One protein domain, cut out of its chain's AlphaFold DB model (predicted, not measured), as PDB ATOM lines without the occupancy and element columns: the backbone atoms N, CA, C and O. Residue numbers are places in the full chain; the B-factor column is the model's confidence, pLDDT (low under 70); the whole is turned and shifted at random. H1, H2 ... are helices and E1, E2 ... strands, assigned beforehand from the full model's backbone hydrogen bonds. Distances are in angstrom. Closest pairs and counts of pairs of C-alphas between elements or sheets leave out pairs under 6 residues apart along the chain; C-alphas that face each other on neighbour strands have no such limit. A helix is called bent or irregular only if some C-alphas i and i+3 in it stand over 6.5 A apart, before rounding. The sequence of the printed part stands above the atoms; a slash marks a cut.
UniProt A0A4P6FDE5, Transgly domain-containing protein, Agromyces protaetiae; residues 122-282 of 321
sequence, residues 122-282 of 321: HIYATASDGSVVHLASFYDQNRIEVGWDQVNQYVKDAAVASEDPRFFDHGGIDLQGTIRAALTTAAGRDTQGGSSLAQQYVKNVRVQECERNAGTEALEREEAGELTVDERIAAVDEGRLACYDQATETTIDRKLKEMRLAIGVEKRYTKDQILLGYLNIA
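Overview. This is residues 122 to 282 of the 321 residues of the protein "Transgly domain-containing protein" of Agromyces protaetiae (UniProt A0A4P6FDE5). Two long helices, H3 and H5, lie side by side and run opposite ways as a long arm, with the small H4 at the turn between them; at the other end of the arm, H6 crosses the first part of H3 and H7 packs on it. H1 is near H7, H2 lies off this cluster without touching another helix, and a hairpin of two strands, E1 and E2, lies far from H3 to H7 at the end of a long link. The printed part has 161 residues, with two named strands followed by seven named helices, and its class is mostly helix; the sheet E1 - E2 is antiparallel. The whole is loose, with a radius of gyration of the C-alphas of 20.5 A, and elongated, spanning 66 by 42 by 30 A.

Along the chain. E1 is residues 122 to 126, beginning at C-alpha 122 at (228.405, 236.306, 189.981), and E2 is residues 132 to 138, 17.6 A long. H1 is residues 153 to 163 and H2 residues 175 to 186. H3, the longest helix, is residues 197 to 220, 34.7 A from C-alpha 197 at (223.195, 225.170, 218.930) to C-alpha 220. H4 is residues 222 to 225; it is irregular, only just, with C-alphas 222 and 225 6.7 A apart. H5 is residues 229 to 248, 28.7 A, and H6 residues 252 to 268, 24.9 A. H7 is residues 271 to 281, ending at C-alpha 281 at (224.150, 227.794, 207.745).

Arrangement. H3 is the hub and touches three helices. It touches H5 at a shallow tilt of 28 degrees, opposite ways, closest at the C-alphas of Glu 211 and Arg 240, 4.9 A. With residues 198 to 203 alone it touches H6, about perpendicular at 74 degrees, closest at the C-alphas of Gln 199 and Ala 262, 5.2 A. With residues 197 to 205 alone it touches H7 at a steep tilt of 45 degrees, the same way, closest at the C-alphas of Tyr 201 and Tyr 278, 5.0 A. H1 and H7 are close but not clearly touching, with the C-alphas of Lys 156 and Leu 275 7.6 A apart. H4 and H5 are also close but not clearly touching, with the C-alphas of Ala 224 and Arg 232 6.8 A apart. H2 is apart from H1 and H3, among others. E1 and E2 form a hairpin, with N 123 and O 136 at 2.8 A and N 133 and O 125 at 2.8 A, within hydrogen-bond range. In H1, H2, H5 and H7 every O i to N i+4 pair is within hydrogen-bond range, against 19 of 20 in H3 and 12 of 13 in H6; H4 is too short for such a pair, and its one O i to N i+3 pair is not within range.

Size, cuts and confidence. The two C-alphas farthest apart, those of Asp 129 and Ala 187, are 71.9 A apart. The printed part has no cut. The links E2 to H1 and H1 to H2 are long. The mean pLDDT of the printed part is 84.6, and residues 139 to 141, 219 and 222 to 225 are under 70.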
ATOM      1  N   HIS A 122     229.092 235.678 191.112       81.81
ATOM      2  CA  HIS A 122     228.405 236.306 189.981       81.81
ATOM      3  C   HIS A 122     229.395 236.713 188.879       81.81
ATOM      4  O   HIS A 122     230.383 237.394 189.143       81.81
ATOM      5  N   ILE A 123     229.111 236.335 187.629       84.81
ATOM      6  CA  ILE A 123     229.863 236.779 186.450       84.81
ATOM      7  C   ILE A 123     229.093 237.903 185.766       84.81
ATOM      8  O   ILE A 123     227.926 237.735 185.405       84.81
ATOM      9  N   TYR A 124     229.771 239.024 185.541       88.75
ATOM     10  CA  TYR A 124     229.246 240.175 184.818       88.75
ATOM     11  C   TYR A 124     230.052 240.415 183.539       88.75
ATOM     12  O   TYR A 124     231.248 240.136 183.491       88.75
ATOM     13  N   ALA A 125     229.407 240.962 182.515       88.06
ATOM     14  CA  ALA A 125     230.057 241.486 181.324       88.06
ATOM     15  C   ALA A 125     229.578 242.903 181.040       88.06
ATOM     16  O   ALA A 125     228.413 243.229 181.244       88.06
ATOM     17  N   THR A 126     230.476 243.737 180.534       91.00
ATOM     18  CA  THR A 126     230.120 245.071 180.062       91.00
ATOM     19  C   THR A 126     229.663 244.967 178.611       91.00
ATOM     20  O   THR A 126     230.414 244.500 177.753       91.00
ATOM     21  N   ALA A 127     228.425 245.364 178.335       88.19
ATOM     22  CA  ALA A 127     227.889 245.436 176.985       88.19
ATOM     23  C   ALA A 127     228.550 246.575 176.190       88.19
ATOM     24  O   ALA A 127     229.216 247.455 176.738       88.19
ATOM     25  N   SER A 128     228.362 246.571 174.870       88.56
ATOM     26  CA  SER A 128     228.960 247.566 173.969       88.56
ATOM     27  C   SER A 128     228.482 249.003 174.215       88.56
ATOM     28  O   SER A 128     229.106 249.940 173.729       88.56
ATOM     29  N   ASP A 129     227.388 249.183 174.957       90.00
ATOM     30  CA  ASP A 129     226.860 250.476 175.406       90.00
ATOM     31  C   ASP A 129     227.413 250.923 176.777       90.00
ATOM     32  O   ASP A 129     227.018 251.966 177.293       90.00
ATOM     33  N   GLY A 130     228.329 250.149 177.372       87.25
ATOM     34  CA  GLY A 130     228.899 250.404 178.694       87.25
ATOM     35  C   GLY A 130     228.048 249.902 179.865       87.25
ATOM     36  O   GLY A 130     228.467 250.047 181.013       87.25
ATOM     37  N   SER A 131     226.878 249.301 179.618       87.81
ATOM     38  CA  SER A 131     226.035 248.747 180.681       87.81
ATOM     39  C   SER A 131     226.601 247.434 181.231       87.81
ATOM     40  O   SER A 131     227.154 246.614 180.499       87.81
ATOM     41  N   VAL A 132     226.480 247.222 182.545       87.44
ATOM     42  CA  VAL A 132     226.902 245.974 183.198       87.44
ATOM     43  C   VAL A 132     225.760 244.964 183.120       87.44
ATOM     44  O   VAL A 132     224.674 245.197 183.647       87.44
ATOM     45  N   VAL A 133     226.015 243.829 182.480       85.62
ATOM     46  CA  VAL A 133     225.067 242.731 182.294       85.62
ATOM     47  C   VAL A 133     225.514 241.539 183.130       85.62
ATOM     48  O   VAL A 133     226.648 241.078 183.030       85.62
ATOM     49  N   HIS A 134     224.617 241.021 183.963       85.38
ATOM     50  CA  HIS A 134     224.841 239.780 184.701       85.38
ATOM     51  C   HIS A 134     224.688 238.581 183.756       85.38
ATOM     52  O   HIS A 134     223.650 238.423 183.118       85.38
ATOM     53  N   LEU A 135     225.738 237.767 183.630       81.69
ATOM     54  CA  LEU A 135     225.780 236.635 182.703       81.69
ATOM     55  C   LEU A 135     225.361 235.327 183.372       81.69
ATOM     56  O   LEU A 135     224.567 234.568 182.820       81.69
ATOM     57  N   ALA A 136     225.937 235.041 184.537       79.44
ATOM     58  CA  ALA A 136     225.755 233.769 185.218       79.44
ATOM     59  C   ALA A 136     226.036 233.900 186.714       79.44
ATOM     60  O   ALA A 136     226.787 234.772 187.151       79.44
ATOM     61  N   SER A 137     225.441 233.005 187.500       77.00
ATOM     62  CA  SER A 137     225.825 232.786 188.895       77.00
ATOM     63  C   SER A 137     226.257 231.342 189.076       77.00
ATOM     64  O   SER A 137     225.577 230.444 188.582       77.00
ATOM     65  N   PHE A 138     227.357 231.132 189.788       72.88
ATOM     66  CA  PHE A 138     227.878 229.822 190.153       72.88
ATOM     67  C   PHE A 138     227.801 229.684 191.665       72.88
ATOM     68  O   PHE A 138     228.291 230.543 192.395       72.88
ATOM     69  N   TYR A 139     227.141 228.629 192.129       68.06
ATOM     70  CA  TYR A 139     226.981 228.358 193.547       68.06
ATOM     71  C   TYR A 139     226.748 226.870 193.785       68.06
ATOM     72  O   TYR A 139     226.001 226.232 193.044       68.06
ATOM     73  N   ASP A 140     227.340 226.344 194.853       66.19
ATOM     74  CA  ASP A 140     226.942 225.049 195.416       66.19
ATOM     75  C   ASP A 140     225.679 225.199 196.265       66.19
ATOM     76  O   ASP A 140     224.768 224.374 196.215       66.19
ATOM     77  N   GLN A 141     225.589 226.309 196.999       68.00
ATOM     78  CA  GLN A 141     224.420 226.689 197.775       68.00
ATOM     79  C   GLN A 141     224.067 228.139 197.456       68.00
ATOM     80  O   GLN A 141     224.919 229.021 197.502       68.00
ATOM     81  N   ASN A 142     222.802 228.393 197.113       72.56
ATOM     82  CA  ASN A 142     222.321 229.755 196.893       72.56
ATOM     83  C   ASN A 142     222.121 230.441 198.248       72.56
ATOM     84  O   ASN A 142     221.020 230.414 198.806       72.56
ATOM     85  N   ARG A 143     223.211 230.976 198.796       75.62
ATOM     86  CA  ARG A 143     223.250 231.620 200.102       75.62
ATOM     87  C   ARG A 143     223.699 233.065 199.969       75.62
ATOM     88  O   ARG A 143     224.602 233.379 199.203       75.62
ATOM     89  N   ILE A 144     223.056 233.913 200.759       79.50
ATOM     90  CA  ILE A 144     223.475 235.283 201.012       79.50
ATOM     91  C   ILE A 144     223.813 235.321 202.495       79.50
ATOM     92  O   ILE A 144     222.919 235.106 203.319       79.50
ATOM     93  N   GLU A 145     225.086 235.516 202.827       84.44
ATOM     94  CA  GLU A 145     225.483 235.706 204.214       84.44
ATOM     95  C   GLU A 145     224.938 237.044 204.712       84.44
ATOM     96  O   GLU A 145     225.014 238.072 204.034       84.44
ATOM     97  N   VAL A 146     224.333 237.023 205.897       88.19
ATOM     98  CA  VAL A 146     223.862 238.234 206.562       88.19
ATOM     99  C   VAL A 146     224.695 238.494 207.806       88.19
ATOM    100  O   VAL A 146     225.014 237.580 208.568       88.19
ATOM    101  N   GLY A 147     225.032 239.763 208.024       90.44
ATOM    102  CA  GLY A 147     225.699 240.215 209.237       90.44
ATOM    103  C   GLY A 147     224.765 240.209 210.448       90.44
ATOM    104  O   GLY A 147     223.537 240.187 210.324       90.44
ATOM    105  N   TRP A 148     225.347 240.293 211.646       92.25
ATOM    106  CA  TRP A 148     224.606 240.259 212.912       92.25
ATOM    107  C   TRP A 148     223.463 241.279 212.987       92.25
ATOM    108  O   TRP A 148     222.368 240.947 213.447       92.25
ATOM    109  N   ASP A 149     223.698 242.499 212.508       93.50
ATOM    110  CA  ASP A 149     222.732 243.603 212.566       93.50
ATOM    111  C   ASP A 149     221.617 243.489 211.514       93.50
ATOM    112  O   ASP A 149     220.585 244.150 211.616       93.50
ATOM    113  N   GLN A 150     221.799 242.628 210.509       92.31
ATOM    114  CA  GLN A 150     220.793 242.354 209.480       92.31
ATOM    115  C   GLN A 150     219.809 241.261 209.918       92.31
ATOM    116  O   GLN A 150     218.710 241.155 209.369       92.31
ATOM    117  N   VAL A 151     220.173 240.465 210.927       92.00
ATOM    118  CA  VAL A 151     219.289 239.464 211.523       92.00
ATOM    119  C   VAL A 151     218.427 240.122 212.598       92.00
ATOM    120  O   VAL A 151     218.924 240.606 213.616       92.00
ATOM    121  N   ASN A 152     217.110 240.087 212.400       94.56
ATOM    122  CA  ASN A 152     216.154 240.601 213.377       94.56
ATOM    123  C   ASN A 152     216.295 239.870 214.729       94.56
ATOM    124  O   ASN A 152     216.369 238.641 214.764       94.56
ATOM    125  N   GLN A 153     216.268 240.618 215.838       95.56
ATOM    126  CA  GLN A 153     216.362 240.067 217.192       95.56
ATOM    127  C   GLN A 153     215.343 238.949 217.454       95.56
ATOM    128  O   GLN A 153     215.705 237.923 218.017       95.56
ATOM    129  N   TYR A 154     214.111 239.070 216.947       95.81
ATOM    130  CA  TYR A 154     213.092 238.029 217.111       95.81
ATOM    131  C   TYR A 154     213.487 236.690 216.479       95.81
ATOM    132  O   TYR A 154     213.059 235.646 216.960       95.81
ATOM    133  N   VAL A 155     214.297 236.694 215.415       93.06
ATOM    134  CA  VAL A 155     214.793 235.461 214.782       93.06
ATOM    135  C   VAL A 155     215.860 234.810 215.656       93.06
ATOM    136  O   VAL A 155     215.825 233.597 215.852       93.06
ATOM    137  N   LYS A 156     216.767 235.616 216.223       94.31
ATOM    138  CA  LYS A 156     217.794 235.149 217.167       94.31
ATOM    139  C   LYS A 156     217.133 234.519 218.392       94.31
ATOM    140  O   LYS A 156     217.421 233.373 218.725       94.31
ATOM    141  N   ASP A 157     216.180 235.235 218.984       95.44
ATOM    142  CA  ASP A 157     215.450 234.788 220.168       95.44
ATOM    143  C   ASP A 157     214.620 233.536 219.878       95.44
ATOM    144  O   ASP A 157     214.610 232.608 220.680       95.44
ATOM    145  N   ALA A 158     213.951 233.469 218.721       94.06
ATOM    146  CA  ALA A 158     213.172 232.297 218.334       94.06
ATOM    147  C   ALA A 158     214.053 231.058 218.132       94.06
ATOM    148  O   ALA A 158     213.676 229.975 218.582       94.06
ATOM    149  N   ALA A 159     215.217 231.206 217.488       92.25
ATOM    150  CA  ALA A 159     216.160 230.109 217.296       92.25
ATOM    151  C   ALA A 159     216.692 229.598 218.641       92.25
ATOM    152  O   ALA A 159     216.610 228.403 218.915       92.25
ATOM    153  N   VAL A 160     217.142 230.503 219.516       94.56
ATOM    154  CA  VAL A 160     217.624 230.154 220.860       94.56
ATOM    155  C   VAL A 160     216.509 229.506 221.684       94.56
ATOM    156  O   VAL A 160     216.683 228.407 222.192       94.56
ATOM    157  N   ALA A 161     215.324 230.109 221.763       93.75
ATOM    158  CA  ALA A 161     214.226 229.579 222.571       93.75
ATOM    159  C   ALA A 161     213.675 228.230 222.075       93.75
ATOM    160  O   ALA A 161     213.137 227.468 222.878       93.75
ATOM    161  N   SER A 162     213.778 227.937 220.775       89.50
ATOM    162  CA  SER A 162     213.252 226.694 220.192       89.50
ATOM    163  C   SER A 162     214.269 225.554 220.216       89.50
ATOM    164  O   SER A 162     213.895 224.420 220.507       89.50
ATOM    165  N   GLU A 163     215.536 225.844 219.917       89.56
ATOM    166  CA  GLU A 163     216.582 224.828 219.754       89.56
ATOM    167  C   GLU A 163     217.416 224.628 221.023       89.56
ATOM    168  O   GLU A 163     217.755 223.496 221.369       89.56
ATOM    169  N   ASP A 164     217.748 225.714 221.727       93.69
ATOM    170  CA  ASP A 164     218.676 225.690 222.857       93.69
ATOM    171  C   ASP A 164     218.431 226.858 223.842       93.69
ATOM    172  O   ASP A 164     219.146 227.864 223.825       93.69
ATOM    173  N   PRO A 165     217.414 226.764 224.725       92.31
ATOM    174  CA  PRO A 165     216.987 227.884 225.573       92.31
ATOM    175  C   PRO A 165     218.045 228.407 226.550       92.31
ATOM    176  O   PRO A 165     217.869 229.479 227.120       92.31
ATOM    177  N   ARG A 166     219.107 227.634 226.791       91.50
ATOM    178  CA  ARG A 166     220.202 227.967 227.712       91.50
ATOM    179  C   ARG A 166     221.514 228.162 226.974       91.50
ATOM    180  O   ARG A 166     222.571 228.103 227.596       91.50
ATOM    181  N   PHE A 167     221.441 228.424 225.670       95.25
ATOM    182  CA  PHE A 167     222.598 228.554 224.798       95.25
ATOM    183  C   PHE A 167     223.692 229.459 225.375       95.25
ATOM    184  O   PHE A 167     224.874 229.132 225.273       95.25
ATOM    185  N   PHE A 168     223.302 230.567 226.009       95.25
ATOM    186  CA  PHE A 168     224.219 231.534 226.616       95.25
ATOM    187  C   PHE A 168     224.750 231.126 228.003       95.25
ATOM    188  O   PHE A 168     225.747 231.686 228.450       95.25
ATOM    189  N   ASP A 169     224.141 230.137 228.663       93.88
ATOM    190  CA  ASP A 169     224.474 229.720 230.032       93.88
ATOM    191  C   ASP A 169     225.464 228.543 230.087       93.88
ATOM    192  O   ASP A 169     226.086 228.295 231.122       93.88
ATOM    193  N   HIS A 170     225.608 227.782 228.999       93.19
ATOM    194  CA  HIS A 170     226.515 226.631 228.922       93.19
ATOM    195  C   HIS A 170     227.615 226.822 227.872       93.19
ATOM    196  O   HIS A 170     227.559 227.712 227.033       93.19
ATOM    197  N   GLY A 171     228.630 225.951 227.881       89.94
ATOM    198  CA  GLY A 171     229.689 225.938 226.860       89.94
ATOM    199  C   GLY A 171     229.218 225.368 225.515       89.94
ATOM    200  O   GLY A 171     228.030 225.368 225.210       89.94
ATOM    201  N   GLY A 172     230.125 224.795 224.722       86.56
ATOM    202  CA  GLY A 172     229.776 224.215 223.416       86.56
ATOM    203  C   GLY A 172     228.775 223.047 223.471       86.56
ATOM    204  O   GLY A 172     228.298 222.591 222.436       86.56
ATOM    205  N   ILE A 173     228.430 222.538 224.661       90.94
ATOM    206  CA  ILE A 173     227.504 221.419 224.871       90.94
ATOM    207  C   ILE A 173     226.583 221.714 226.059       90.94
ATOM    208  O   ILE A 173     227.071 222.066 227.135       90.94
ATOM    209  N   ASP A 174     225.281 221.455 225.900       91.62
ATOM    210  CA  ASP A 174     224.330 221.422 227.014       91.62
ATOM    211  C   ASP A 174     224.295 220.028 227.659       91.62
ATOM    212  O   ASP A 174     223.499 219.156 227.294       91.62
ATOM    213  N   LEU A 175     225.169 219.798 228.642       86.19
ATOM    214  CA  LEU A 175     225.209 218.526 229.370       86.19
ATOM    215  C   LEU A 175     223.905 218.270 230.136       86.19
ATOM    216  O   LEU A 175     223.397 217.149 230.155       86.19
ATOM    217  N   GLN A 176     223.337 219.310 230.746       85.38
ATOM    218  CA  GLN A 176     222.097 219.182 231.505       85.38
ATOM    219  C   GLN A 176     220.915 218.873 230.576       85.38
ATOM    220  O   GLN A 176     220.089 218.024 230.902       85.38
ATOM    221  N   GLY A 177     220.847 219.521 229.411       85.00
ATOM    222  CA  GLY A 177     219.833 219.279 228.385       85.00
ATOM    223  C   GLY A 177     219.963 217.895 227.767       85.00
ATOM    224  O   GLY A 177     218.955 217.210 227.613       85.00
ATOM    225  N   THR A 178     221.196 217.440 227.526       85.81
ATOM    226  CA  THR A 178     221.490 216.079 227.055       85.81
ATOM    227  C   THR A 178     221.007 215.027 228.058       85.81
ATOM    228  O   THR A 178     220.263 214.118 227.688       85.81
ATOM    229  N   ILE A 179     221.372 215.162 229.340       85.56
ATOM    230  CA  ILE A 179     220.958 214.223 230.398       85.56
ATOM    231  C   ILE A 179     219.438 214.247 230.568       85.56
ATOM    232  O   ILE A 179     218.804 213.193 230.607       85.56
ATOM    233  N   ARG A 180     218.833 215.439 230.621       85.38
ATOM    234  CA  ARG A 180     217.377 215.596 230.705       85.38
ATOM    235  C   ARG A 180     216.685 214.898 229.537       85.38
ATOM    236  O   ARG A 180     215.766 214.126 229.780       85.38
ATOM    237  N   ALA A 181     217.129 215.142 228.303       85.44
ATOM    238  CA  ALA A 181     216.550 214.550 227.098       85.44
ATOM    239  C   ALA A 181     216.666 213.017 227.091       85.44
ATOM    240  O   ALA A 181     215.720 212.319 226.715       85.44
ATOM    241  N   ALA A 182     217.795 212.477 227.558       83.50
ATOM    242  CA  ALA A 182     217.979 211.040 227.716       83.50
ATOM    243  C   ALA A 182     217.004 210.456 228.753       83.50
ATOM    244  O   ALA A 182     216.330 209.465 228.473       83.50
ATOM    245  N   LEU A 183     216.861 211.103 229.915       82.88
ATOM    246  CA  LEU A 183     215.935 210.675 230.967       82.88
ATOM    247  C   LEU A 183     214.467 210.778 230.535       82.88
ATOM    248  O   LEU A 183     213.687 209.876 230.829       82.88
ATOM    249  N   THR A 184     214.069 211.839 229.823       82.94
ATOM    250  CA  THR A 184     212.692 211.980 229.319       82.94
ATOM    251  C   THR A 184     212.368 210.920 228.275       82.94
ATOM    252  O   THR A 184     211.279 210.351 228.317       82.94
ATOM    253  N   THR A 185     213.324 210.610 227.395       79.56
ATOM    254  CA  THR A 185     213.180 209.556 226.382       79.56
ATOM    255  C   THR A 185     213.094 208.173 227.036       79.56
ATOM    256  O   THR A 185     212.204 207.392 226.713       79.56
ATOM    257  N   ALA A 186     213.952 207.884 228.020       80.25
ATOM    258  CA  ALA A 186     213.921 206.629 228.776       80.25
ATOM    259  C   ALA A 186     212.639 206.468 229.612       80.25
ATOM    260  O   ALA A 186     212.136 205.359 229.776       80.25
ATOM    261  N   ALA A 187     212.071 207.575 230.099       86.62
ATOM    262  CA  ALA A 187     210.787 207.603 230.795       86.62
ATOM    263  C   ALA A 187     209.568 207.469 229.857       86.62
ATOM    264  O   ALA A 187     208.434 207.613 230.316       86.62
ATOM    265  N   GLY A 188     209.778 207.230 228.555       79.25
ATOM    266  CA  GLY A 188     208.712 207.058 227.565       79.25
ATOM    267  C   GLY A 188     207.923 208.334 227.262       79.25
ATOM    268  O   GLY A 188     206.794 208.251 226.780       79.25
ATOM    269  N   ARG A 189     208.478 209.512 227.579       76.69
ATOM    270  CA  ARG A 189     207.912 210.809 227.181       76.69
ATOM    271  C   ARG A 189     208.384 211.169 225.772       76.69
ATOM    272  O   ARG A 189     209.290 210.531 225.238       76.69
ATOM    273  N   ASP A 190     207.775 212.194 225.185       77.44
ATOM    274  CA  ASP A 190     208.152 212.680 223.856       77.44
ATOM    275  C   ASP A 190     209.665 212.948 223.769       77.44
ATOM    276  O   ASP A 190     210.268 213.526 224.683       77.44
ATOM    277  N   THR A 191     210.281 212.508 222.671       75.62
ATOM    278  CA  THR A 191     211.708 212.707 222.392       75.62
ATOM    279  C   THR A 191     212.022 214.198 222.338       75.62
ATOM    280  O   THR A 191     211.477 214.910 221.494       75.62
ATOM    281  N   GLN A 192     212.907 214.672 223.216       74.00
ATOM    282  CA  GLN A 192     213.355 216.066 223.228       74.00
ATOM    283  C   GLN A 192     214.733 216.207 222.583       74.00
ATOM    284  O   GLN A 192     215.592 215.334 222.727       74.00
ATOM    285  N   GLY A 193     214.958 217.337 221.909       76.25
ATOM    286  CA  GLY A 193     216.288 217.743 221.466       76.25
ATOM    287  C   GLY A 193     217.187 218.013 222.673       76.25
ATOM    288  O   GLY A 193     216.850 218.815 223.540       76.25
ATOM    289  N   GLY A 194     218.311 217.297 222.758       82.44
ATOM    290  CA  GLY A 194     219.336 217.495 223.791       82.44
ATOM    291  C   GLY A 194     220.642 218.092 223.262       82.44
ATOM    292  O   GLY A 194     221.614 218.154 224.002       82.44
ATOM    293  N   SER A 195     220.697 218.457 221.976       89.38
ATOM    294  CA  SER A 195     221.914 218.982 221.341       89.38
ATOM    295  C   SER A 195     221.963 220.503 221.438       89.38
ATOM    296  O   SER A 195     220.943 221.137 221.206       89.38
ATOM    297  N   SER A 196     223.134 221.079 221.710       93.06
ATOM    298  CA  SER A 196     223.312 222.539 221.733       93.06
ATOM    299  C   SER A 196     223.342 223.139 220.324       93.06
ATOM    300  O   SER A 196     223.702 222.457 219.357       93.06
ATOM    301  N   LEU A 197     223.064 224.441 220.202       93.69
ATOM    302  CA  LEU A 197     223.195 225.170 218.930       93.69
ATOM    303  C   LEU A 197     224.614 225.077 218.346       93.69
ATOM    304  O   LEU A 197     224.771 224.885 217.143       93.69
ATOM    305  N   ALA A 198     225.651 225.103 219.191       93.56
ATOM    306  CA  ALA A 198     227.037 224.919 218.754       93.56
ATOM    307  C   ALA A 198     227.277 223.537 218.113       93.56
ATOM    308  O   ALA A 198     227.982 223.430 217.110       93.56
ATOM    309  N   GLN A 199     226.658 222.472 218.637       91.94
ATOM    310  CA  GLN A 199     226.732 221.145 218.016       91.94
ATOM    311  C   GLN A 199     225.989 221.092 216.685       91.94
ATOM    312  O   GLN A 199     226.488 220.492 215.734       91.94
ATOM    313  N   GLN A 200     224.801 221.695 216.611       90.88
ATOM    314  CA  GLN A 200     224.047 221.748 215.359       90.88
ATOM    315  C   GLN A 200     224.801 222.543 214.291       90.88
ATOM    316  O   GLN A 200     224.853 222.141 213.131       90.88
ATOM    317  N   TYR A 201     225.441 223.635 214.700       91.50
ATOM    318  CA  TYR A 201     226.290 224.431 213.835       91.50
ATOM    319  C   TYR A 201     227.474 223.619 213.294       91.50
ATOM    320  O   TYR A 201     227.630 223.507 212.081       91.50
ATOM    321  N   VAL A 202     228.237 222.958 214.171       90.75
ATOM    322  CA  VAL A 202     229.335 222.054 213.782       90.75
ATOM    323  C   VAL A 202     228.863 220.968 212.820       90.75
ATOM    324  O   VAL A 202     229.543 220.682 211.837       90.75
ATOM    325  N   LYS A 203     227.700 220.361 213.080       88.69
ATOM    326  CA  LYS A 203     227.117 219.361 212.182       88.69
ATOM    327  C   LYS A 203     226.923 219.942 210.780       88.69
ATOM    328  O   LYS A 203     227.353 219.326 209.810       88.69
ATOM    329  N   ASN A 204     226.322 221.125 210.677       88.38
ATOM    330  CA  ASN A 204     226.052 221.763 209.393       88.38
ATOM    331  C   ASN A 204     227.342 222.158 208.657       88.38
ATOM    332  O   ASN A 204     227.435 221.936 207.452       88.38
ATOM    333  N   VAL A 205     228.356 222.669 209.367       87.19
ATOM    334  CA  VAL A 205     229.664 223.002 208.769       87.19
ATOM    335  C   VAL A 205     230.317 221.750 208.193       87.19
ATOM    336  O   VAL A 205     230.745 221.751 207.045       87.19
ATOM    337  N   ARG A 206     230.315 220.640 208.938       86.00
ATOM    338  CA  ARG A 206     230.895 219.378 208.458       86.00
ATOM    339  C   ARG A 206     230.162 218.804 207.252       86.00
ATOM    340  O   ARG A 206     230.812 218.239 206.379       86.00
ATOM    341  N   VAL A 207     228.835 218.935 207.198       84.69
ATOM    342  CA  VAL A 207     228.055 218.554 206.008       84.69
ATOM    343  C   VAL A 207     228.518 219.374 204.803       84.69
ATOM    344  O   VAL A 207     228.799 218.797 203.761       84.69
ATOM    345  N   GLN A 208     228.692 220.690 204.955       81.44
ATOM    346  CA  GLN A 208     229.163 221.547 203.864       81.44
ATOM    347  C   GLN A 208     230.591 221.241 203.412       81.44
ATOM    348  O   GLN A 208     230.842 221.135 202.215       81.44
ATOM    349  N   GLU A 209     231.530 221.093 204.349       81.56
ATOM    350  CA  GLU A 209     232.912 220.728 204.021       81.56
ATOM    351  C   GLU A 209     232.957 219.418 203.243       81.56
ATOM    352  O   GLU A 209     233.682 219.291 202.259       81.56
ATOM    353  N   CYS A 210     232.145 218.458 203.666       83.31
ATOM    354  CA  CYS A 210     232.045 217.169 203.025       83.31
ATOM    355  C   CYS A 210     231.398 217.281 201.625       83.31
ATOM    356  O   CYS A 210     231.935 216.717 200.676       83.31
ATOM    357  N   GLU A 211     230.327 218.067 201.437       79.62
ATOM    358  CA  GLU A 211     229.713 218.309 200.115       79.62
ATOM    359  C   GLU A 211     230.664 219.025 199.135       79.62
ATOM    360  O   GLU A 211     230.657 218.739 197.930       79.62
ATOM    361  N   ARG A 212     231.488 219.950 199.647       78.38
ATOM    362  CA  ARG A 212     232.531 220.664 198.895       78.38
ATOM    363  C   ARG A 212     233.657 219.717 198.479       78.38
ATOM    364  O   ARG A 212     234.045 219.683 197.310       78.38
ATOM    365  N   ASN A 213     234.165 218.929 199.426       79.62
ATOM    366  CA  ASN A 213     235.267 218.002 199.180       79.62
ATOM    367  C   ASN A 213     234.832 216.864 198.249       79.62
ATOM    368  O   ASN A 213     235.545 216.572 197.297       79.62
ATOM    369  N   ALA A 214     233.631 216.306 198.431       77.06
ATOM    370  CA  ALA A 214     233.084 215.272 197.552       77.06
ATOM    371  C   ALA A 214     232.961 215.744 196.094       77.06
ATOM    372  O   ALA A 214     233.217 214.974 195.169       77.06
ATOM    373  N   GLY A 215     232.613 217.020 195.881       73.00
ATOM    374  CA  GLY A 215     232.607 217.621 194.548       73.00
ATOM    375  C   GLY A 215     234.002 217.714 193.932       73.00
ATOM    376  O   GLY A 215     234.156 217.453 192.747       73.00
ATOM    377  N   THR A 216     235.020 218.026 194.734       74.75
ATOM    378  CA  THR A 216     236.414 218.123 194.270       74.75
ATOM    379  C   THR A 216     236.988 216.736 193.973       74.75
ATOM    380  O   THR A 216     237.425 216.471 192.857       74.75
ATOM    381  N   GLU A 217     236.876 215.807 194.925       76.50
ATOM    382  CA  GLU A 217     237.371 214.433 194.807       76.50
ATOM    383  C   GLU A 217     236.740 213.687 193.627       76.50
ATOM    384  O   GLU A 217     237.423 212.940 192.930       76.50
ATOM    385  N   ALA A 218     235.444 213.891 193.362       71.81
ATOM    386  CA  ALA A 218     234.780 213.266 192.222       71.81
ATOM    387  C   ALA A 218     235.313 213.759 190.866       71.81
ATOM    388  O   ALA A 218     235.269 213.007 189.893       71.81
ATOM    389  N   LEU A 219     235.821 214.993 190.801       69.94
ATOM    390  CA  LEU A 219     236.366 215.595 189.583       69.94
ATOM    391  C   LEU A 219     237.865 215.326 189.402       69.94
ATOM    392  O   LEU A 219     238.347 215.429 188.276       69.94
ATOM    393  N   GLU A 220     238.577 214.974 190.474       72.25
ATOM    394  CA  GLU A 220     240.021 214.699 190.473       72.25
ATOM    395  C   GLU A 220     240.384 213.214 190.293       72.25
ATOM    396  O   GLU A 220     241.564 212.892 190.159       72.25
ATOM    397  N   ARG A 221     239.412 212.287 190.254       70.88
ATOM    398  CA  ARG A 221     239.702 210.871 189.940       70.88
ATOM    399  C   ARG A 221     240.330 210.749 188.550       70.88
ATOM    400  O   ARG A 221     239.863 211.392 187.614       70.88
ATOM    401  N   GLU A 222     241.325 209.871 188.396       61.28
ATOM    402  CA  GLU A 222     242.025 209.643 187.114       61.28
ATOM    403  C   GLU A 222     241.063 209.341 185.950       61.28
ATOM    404  O   GLU A 222     241.272 209.799 184.831       61.28
ATOM    405  N   GLU A 223     239.959 208.646 186.224       66.81
ATOM    406  CA  GLU A 223     238.936 208.280 185.236       66.81
ATOM    407  C   GLU A 223     237.987 209.444 184.868       66.81
ATOM    408  O   GLU A 223     237.237 209.358 183.896       66.81
ATOM    409  N   ALA A 224     238.014 210.569 185.596       64.88
ATOM    410  CA  ALA A 224     237.088 211.689 185.390       64.88
ATOM    411  C   ALA A 224     237.309 212.442 184.065       64.88
ATOM    412  O   ALA A 224     236.402 213.139 183.603       64.88
ATOM    413  N   GLY A 225     238.492 212.304 183.455       66.69
ATOM    414  CA  GLY A 225     238.832 212.910 182.165       66.69
ATOM    415  C   GLY A 225     238.157 212.250 180.957       66.69
ATOM    416  O   GLY A 225     238.026 212.893 179.916       66.69
ATOM    417  N   GLU A 226     237.700 211.002 181.091       78.31
ATOM    418  CA  GLU A 226     237.025 210.252 180.019       78.31
ATOM    419  C   GLU A 226     235.492 210.340 180.100       78.31
ATOM    420  O   GLU A 226     234.797 210.037 179.128       78.31
ATOM    421  N   LEU A 227     234.957 210.788 181.239       76.75
ATOM    422  CA  LEU A 227     233.522 210.907 181.477       76.75
ATOM    423  C   LEU A 227     232.903 212.074 180.701       76.75
ATOM    424  O   LEU A 227     233.449 213.180 180.613       76.75
ATOM    425  N   THR A 228     231.686 211.861 180.207       83.69
ATOM    426  CA  THR A 228     230.868 212.945 179.661       83.69
ATOM    427  C   THR A 228     230.475 213.943 180.756       83.69
ATOM    428  O   THR A 228     230.498 213.646 181.952       83.69
ATOM    429  N   VAL A 229     230.075 215.156 180.362       82.50
ATOM    430  CA  VAL A 229     229.645 216.200 181.313       82.50
ATOM    431  C   VAL A 229     228.511 215.708 182.220       82.50
ATOM    432  O   VAL A 229     228.546 215.959 183.423       82.50
ATOM    433  N   ASP A 230     227.544 214.973 181.667       84.06
ATOM    434  CA  ASP A 230     226.405 214.448 182.426       84.06
ATOM    435  C   ASP A 230     226.831 213.379 183.447       84.06
ATOM    436  O   ASP A 230     226.312 213.349 184.563       84.06
ATOM    437  N   GLU A 231     227.809 212.538 183.106       83.00
ATOM    438  CA  GLU A 231     228.348 211.515 184.011       83.00
ATOM    439  C   GLU A 231     229.182 212.128 185.139       83.00
ATOM    440  O   GLU A 231     229.063 211.705 186.288       83.00
ATOM    441  N   ARG A 232     229.961 213.181 184.857       79.19
ATOM    442  CA  ARG A 232     230.696 213.930 185.891       79.19
ATOM    443  C   ARG A 232     229.747 214.580 186.896       79.19
ATOM    444  O   ARG A 232     230.002 214.533 188.094       79.19
ATOM    445  N   ILE A 233     228.634 215.145 186.420       81.75
ATOM    446  CA  ILE A 233     227.594 215.713 187.290       81.75
ATOM    447  C   ILE A 233     226.982 214.620 188.173       81.75
ATOM    448  O   ILE A 233     226.865 214.811 189.379       81.75
ATOM    449  N   ALA A 234     226.643 213.462 187.599       83.31
ATOM    450  CA  ALA A 234     226.082 212.349 188.362       83.31
ATOM    451  C   ALA A 234     227.053 211.816 189.434       83.31
ATOM    452  O   ALA A 234     226.628 211.551 190.555       83.31
ATOM    453  N   ALA A 235     228.350 211.719 189.122       80.00
ATOM    454  CA  ALA A 235     229.373 211.274 190.067       80.00
ATOM    455  C   ALA A 235     229.573 212.256 191.238       80.00
ATOM    456  O   ALA A 235     229.766 211.831 192.379       80.00
ATOM    457  N   VAL A 236     229.505 213.565 190.970       81.88
ATOM    458  CA  VAL A 236     229.523 214.607 192.012       81.88
ATOM    459  C   VAL A 236     228.275 214.513 192.891       81.88
ATOM    460  O   VAL A 236     228.388 214.544 194.116       81.88
ATOM    461  N   ASP A 237     227.094 214.365 192.284       82.88
ATOM    462  CA  ASP A 237     225.823 214.251 193.009       82.88
ATOM    463  C   ASP A 237     225.797 213.005 193.912       82.88
ATOM    464  O   ASP A 237     225.381 213.083 195.070       82.88
ATOM    465  N   GLU A 238     226.287 211.864 193.424       81.88
ATOM    466  CA  GLU A 238     226.396 210.628 194.206       81.88
ATOM    467  C   GLU A 238     227.378 210.776 195.377       81.88
ATOM    468  O   GLU A 238     227.047 210.416 196.509       81.88
ATOM    469  N   GLY A 239     228.553 211.369 195.136       80.12
ATOM    470  CA  GLY A 239     229.532 211.646 196.189       80.12
ATOM    471  C   GLY A 239     228.969 212.549 197.288       80.12
ATOM    472  O   GLY A 239     229.159 212.278 198.475       80.12
ATOM    473  N   ARG A 240     228.216 213.588 196.908       82.81
ATOM    474  CA  ARG A 240     227.541 214.496 197.849       82.81
ATOM    475  C   ARG A 240     226.461 213.797 198.669       82.81
ATOM    476  O   ARG A 240     226.390 214.016 199.875       82.81
ATOM    477  N   LEU A 241     225.654 212.934 198.051       81.31
ATOM    478  CA  LEU A 241     224.631 212.156 198.758       81.31
ATOM    479  C   LEU A 241     225.249 211.188 199.775       81.31
ATOM    480  O   LEU A 241     224.840 211.180 200.933       81.31
ATOM    481  N   ALA A 242     226.274 210.430 199.376       82.00
ATOM    482  CA  ALA A 242     226.965 209.503 200.273       82.00
ATOM    483  C   ALA A 242     227.611 210.229 201.468       82.00
ATOM    484  O   ALA A 242     227.532 209.783 202.615       82.00
ATOM    485  N   CYS A 243     228.207 211.387 201.197       82.25
ATOM    486  CA  CYS A 243     228.742 212.288 202.202       82.25
ATOM    487  C   CYS A 243     227.663 212.778 203.187       82.25
ATOM    488  O   CYS A 243     227.855 212.713 204.406       82.25
ATOM    489  N   TYR A 244     226.518 213.241 202.677       79.81
ATOM    490  CA  TYR A 244     225.400 213.700 203.497       79.81
ATOM    491  C   TYR A 244     224.885 212.581 204.409       79.81
ATOM    492  O   TYR A 244     224.682 212.800 205.608       79.81
ATOM    493  N   ASP A 245     224.728 211.370 203.879       80.38
ATOM    494  CA  ASP A 245     224.276 210.212 204.650       80.38
ATOM    495  C   ASP A 245     225.261 209.882 205.783       80.38
ATOM    496  O   ASP A 245     224.851 209.727 206.935       80.38
ATOM    497  N   GLN A 246     226.570 209.893 205.511       79.62
ATOM    498  CA  GLN A 246     227.596 209.677 206.536       79.62
ATOM    499  C   GLN A 246     227.626 210.801 207.589       79.62
ATOM    500  O   GLN A 246     227.792 210.554 208.787       79.62
ATOM    501  N   ALA A 247     227.455 212.055 207.168       74.75
ATOM    502  CA  ALA A 247     227.442 213.208 208.062       74.75
ATOM    503  C   ALA A 247     226.148 213.318 208.890       74.75
ATOM    504  O   ALA A 247     226.142 213.981 209.929       74.75
ATOM    505  N   THR A 248     225.059 212.667 208.471       75.56
ATOM    506  CA  THR A 248     223.764 212.691 209.172       75.56
ATOM    507  C   THR A 248     223.416 211.395 209.906       75.56
ATOM    508  O   THR A 248     222.463 211.385 210.689       75.56
ATOM    509  N   GLU A 249     224.223 210.345 209.747       79.31
ATOM    510  CA  GLU A 249     224.038 209.032 210.362       79.31
ATOM    511  C   GLU A 249     223.876 209.104 211.888       79.31
ATOM    512  O   GLU A 249     224.674 209.701 212.598       79.31
ATOM    513  N   THR A 250     222.870 208.469 212.478       78.81
ATOM    514  CA  THR A 250     222.620 208.533 213.932       78.81
ATOM    515  C   THR A 250     223.539 207.623 214.764       78.81
ATOM    516  O   THR A 250     223.057 206.846 215.584       78.81
ATOM    517  N   THR A 251     224.858 207.724 214.580       82.19
ATOM    518  CA  THR A 251     225.878 207.003 215.360       82.19
ATOM    519  C   THR A 251     226.386 207.813 216.550       82.19
ATOM    520  O   THR A 251     226.442 209.048 216.533       82.19
ATOM    521  N   ILE A 252     226.786 207.093 217.602       80.38
ATOM    522  CA  ILE A 252     227.407 207.669 218.803       80.38
ATOM    523  C   ILE A 252     228.740 208.331 218.433       80.38
ATOM    524  O   ILE A 252     229.016 209.443 218.880       80.38
ATOM    525  N   ASP A 253     229.519 207.708 217.546       79.44
ATOM    526  CA  ASP A 253     230.825 208.220 217.132       79.44
ATOM    527  C   ASP A 253     230.721 209.588 216.462       79.44
ATOM    528  O   ASP A 253     231.465 210.511 216.805       79.44
ATOM    529  N   ARG A 254     229.755 209.767 215.548       82.81
ATOM    530  CA  ARG A 254     229.476 211.083 214.963       82.81
ATOM    531  C   ARG A 254     229.123 212.088 216.055       82.81
ATOM    532  O   ARG A 254     229.655 213.199 216.052       82.81
ATOM    533  N   LYS A 255     228.258 211.713 217.000       84.50
ATOM    534  CA  LYS A 255     227.808 212.631 218.051       84.50
ATOM    535  C   LYS A 255     228.953 213.080 218.965       84.50
ATOM    536  O   LYS A 255     229.026 214.253 219.319       84.50
ATOM    537  N   LEU A 256     229.879 212.186 219.293       83.69
ATOM    538  CA  LEU A 256     231.075 212.502 220.077       83.69
ATOM    539  C   LEU A 256     232.051 213.410 219.317       83.69
ATOM    540  O   LEU A 256     232.627 214.327 219.907       83.69
ATOM    541  N   LYS A 257     232.196 213.206 218.000       84.25
ATOM    542  CA  LYS A 257     232.955 214.113 217.125       84.25
ATOM    543  C   LYS A 257     232.366 215.522 217.149       84.25
ATOM    544  O   LYS A 257     233.098 216.482 217.372       84.25
ATOM    545  N   GLU A 258     231.048 215.641 216.997       87.38
ATOM    546  CA  GLU A 258     230.338 216.924 217.092       87.38
ATOM    547  C   GLU A 258     230.524 217.587 218.456       87.38
ATOM    548  O   GLU A 258     230.790 218.780 218.522       87.38
ATOM    549  N   MET A 259     230.430 216.816 219.543       87.94
ATOM    550  CA  MET A 259     230.657 217.306 220.903       87.94
ATOM    551  C   MET A 259     232.045 217.931 221.057       87.94
ATOM    552  O   MET A 259     232.159 219.074 221.501       87.94
ATOM    553  N   ARG A 260     233.107 217.212 220.674       86.06
ATOM    554  CA  ARG A 260     234.479 217.717 220.813       86.06
ATOM    555  C   ARG A 260     234.720 218.962 219.966       86.06
ATOM    556  O   ARG A 260     235.301 219.928 220.456       86.06
ATOM    557  N   LEU A 261     234.251 218.955 218.722       88.56
ATOM    558  CA  LEU A 261     234.391 220.100 217.827       88.56
ATOM    559  C   LEU A 261     233.581 221.303 218.324       88.56
ATOM    560  O   LEU A 261     234.092 222.414 218.273       88.56
ATOM    561  N   ALA A 262     232.388 221.101 218.892       90.62
ATOM    562  CA  ALA A 262     231.589 222.178 219.477       90.62
ATOM    563  C   ALA A 262     232.285 222.818 220.688       90.62
ATOM    564  O   ALA A 262     232.279 224.039 220.825       90.62
ATOM    565  N   ILE A 263     232.958 222.020 221.527       89.12
ATOM    566  CA  ILE A 263     233.829 222.547 222.592       89.12
ATOM    567  C   ILE A 263     234.976 223.373 221.995       89.12
ATOM    568  O   ILE A 263     235.314 224.426 222.528       89.12
ATOM    569  N   GLY A 264     235.590 222.898 220.909       88.06
ATOM    570  CA  GLY A 264     236.665 223.608 220.217       88.06
ATOM    571  C   GLY A 264     236.217 224.944 219.620       88.06
ATOM    572  O   GLY A 264     236.912 225.945 219.779       88.06
ATOM    573  N   VAL A 265     235.042 224.971 218.985       89.56
ATOM    574  CA  VAL A 265     234.428 226.176 218.407       89.56
ATOM    575  C   VAL A 265     234.149 227.215 219.490       89.56
ATOM    576  O   VAL A 265     234.572 228.357 219.356       89.56
ATOM    577  N   GLU A 266     233.547 226.810 220.608       89.19
ATOM    578  CA  GLU A 266     233.256 227.700 221.741       89.19
ATOM    579  C   GLU A 266     234.514 228.334 222.361       89.19
ATOM    580  O   GLU A 266     234.460 229.406 222.951       89.19
ATOM    581  N   LYS A 267     235.680 227.688 222.232       88.94
ATOM    582  CA  LYS A 267     236.950 228.253 222.713       88.94
ATOM    583  C   LYS A 267     237.522 229.340 221.804       88.94
ATOM    584  O   LYS A 267     238.398 230.075 222.250       88.94
ATOM    585  N   ARG A 268     237.104 229.402 220.537       86.88
ATOM    586  CA  ARG A 268     237.642 230.342 219.538       86.88
ATOM    587  C   ARG A 268     236.656 231.429 219.137       86.88
ATOM    588  O   ARG A 268     237.091 232.517 218.779       86.88
ATOM    589  N   TYR A 269     235.364 231.134 219.200       90.19
ATOM    590  CA  TYR A 269     234.298 232.005 218.731       90.19
ATOM    591  C   TYR A 269     233.350 232.348 219.873       90.19
ATOM    592  O   TYR A 269     233.077 231.530 220.749       90.19
ATOM    593  N   THR A 270     232.841 233.573 219.849       94.25
ATOM    594  CA  THR A 270     231.828 234.039 220.800       94.25
ATOM    595  C   THR A 270     230.474 233.384 220.531       94.25
ATOM    596  O   THR A 270     230.186 232.958 219.410       94.25
ATOM    597  N   LYS A 271     229.598 233.363 221.543       94.69
ATOM    598  CA  LYS A 271     228.212 232.888 221.410       94.69
ATOM    599  C   LYS A 271     227.475 233.536 220.241       94.69
ATOM    600  O   LYS A 271     226.815 232.836 219.478       94.69
ATOM    601  N   ASP A 272     227.646 234.842 220.065       94.94
ATOM    602  CA  ASP A 272     227.000 235.594 218.989       94.94
ATOM    603  C   ASP A 272     227.520 235.175 217.613       94.94
ATOM    604  O   ASP A 272     226.729 234.975 216.697       94.94
ATOM    605  N   GLN A 273     228.831 234.952 217.469       93.00
ATOM    606  CA  GLN A 273     229.414 234.442 216.222       93.00
ATOM    607  C   GLN A 273     228.928 233.028 215.897       93.00
ATOM    608  O   GLN A 273     228.622 232.733 214.745       93.00
ATOM    609  N   ILE A 274     228.818 232.162 216.905       93.25
ATOM    610  CA  ILE A 274     228.313 230.794 216.732       93.25
ATOM    611  C   ILE A 274     226.839 230.818 216.327       93.25
ATOM    612  O   ILE A 274     226.442 230.102 215.409       93.25
ATOM    613  N   LEU A 275     226.028 231.656 216.977       94.44
ATOM    614  CA  LEU A 275     224.620 231.819 216.632       94.44
ATOM    615  C   LEU A 275     224.459 232.415 215.231       94.44
ATOM    616  O   LEU A 275     223.640 231.929 214.458       94.44
ATOM    617  N   LEU A 276     225.254 233.425 214.874       93.12
ATOM    618  CA  LEU A 276     225.240 234.009 213.536       93.12
ATOM    619  C   LEU A 276     225.601 232.970 212.474       93.12
ATOM    620  O   LEU A 276     224.873 232.809 211.498       93.12
ATOM    621  N   GLY A 277     226.683 232.222 212.698       90.56
ATOM    622  CA  GLY A 277     227.098 231.130 211.824       90.56
ATOM    623  C   GLY A 277     226.004 230.074 211.685       90.56
ATOM    624  O   GLY A 277     225.705 229.648 210.571       90.56
ATOM    625  N   TYR A 278     225.351 229.699 212.790       92.50
ATOM    626  CA  TYR A 278     224.204 228.793 212.774       92.50
ATOM    627  C   TYR A 278     223.064 229.325 211.905       92.50
ATOM    628  O   TYR A 278     222.559 228.597 211.055       92.50
ATOM    629  N   LEU A 279     222.682 230.589 212.076       91.56
ATOM    630  CA  LEU A 279     221.592 231.203 211.317       91.56
ATOM    631  C   LEU A 279     221.926 231.357 209.830       91.56
ATOM    632  O   LEU A 279     221.036 231.234 208.996       91.56
ATOM    633  N   ASN A 280     223.196 231.571 209.492       89.06
ATOM    634  CA  ASN A 280     223.643 231.618 208.105       89.06
ATOM    635  C   ASN A 280     223.767 230.223 207.479       89.06
ATOM    636  O   ASN A 280     223.656 230.110 206.261       89.06
ATOM    637  N   ILE A 281     223.970 229.156 208.268       86.25
ATOM    638  CA  ILE A 281     224.150 227.794 207.745       86.25
ATOM    639  C   ILE A 281     222.906 226.908 207.778       86.25
ATOM    640  O   ILE A 281     222.787 225.989 206.966       86.25
ATOM    641  N   ALA A 282     221.998 227.141 208.721       83.50
ATOM    642  CA  ALA A 282     220.827 226.305 208.912       83.50
ATOM    643  C   ALA A 282     219.861 226.433 207.724       83.50
ATOM    644  O   ALA A 282     219.479 227.523 207.302       83.50
TER     645      ALA A 282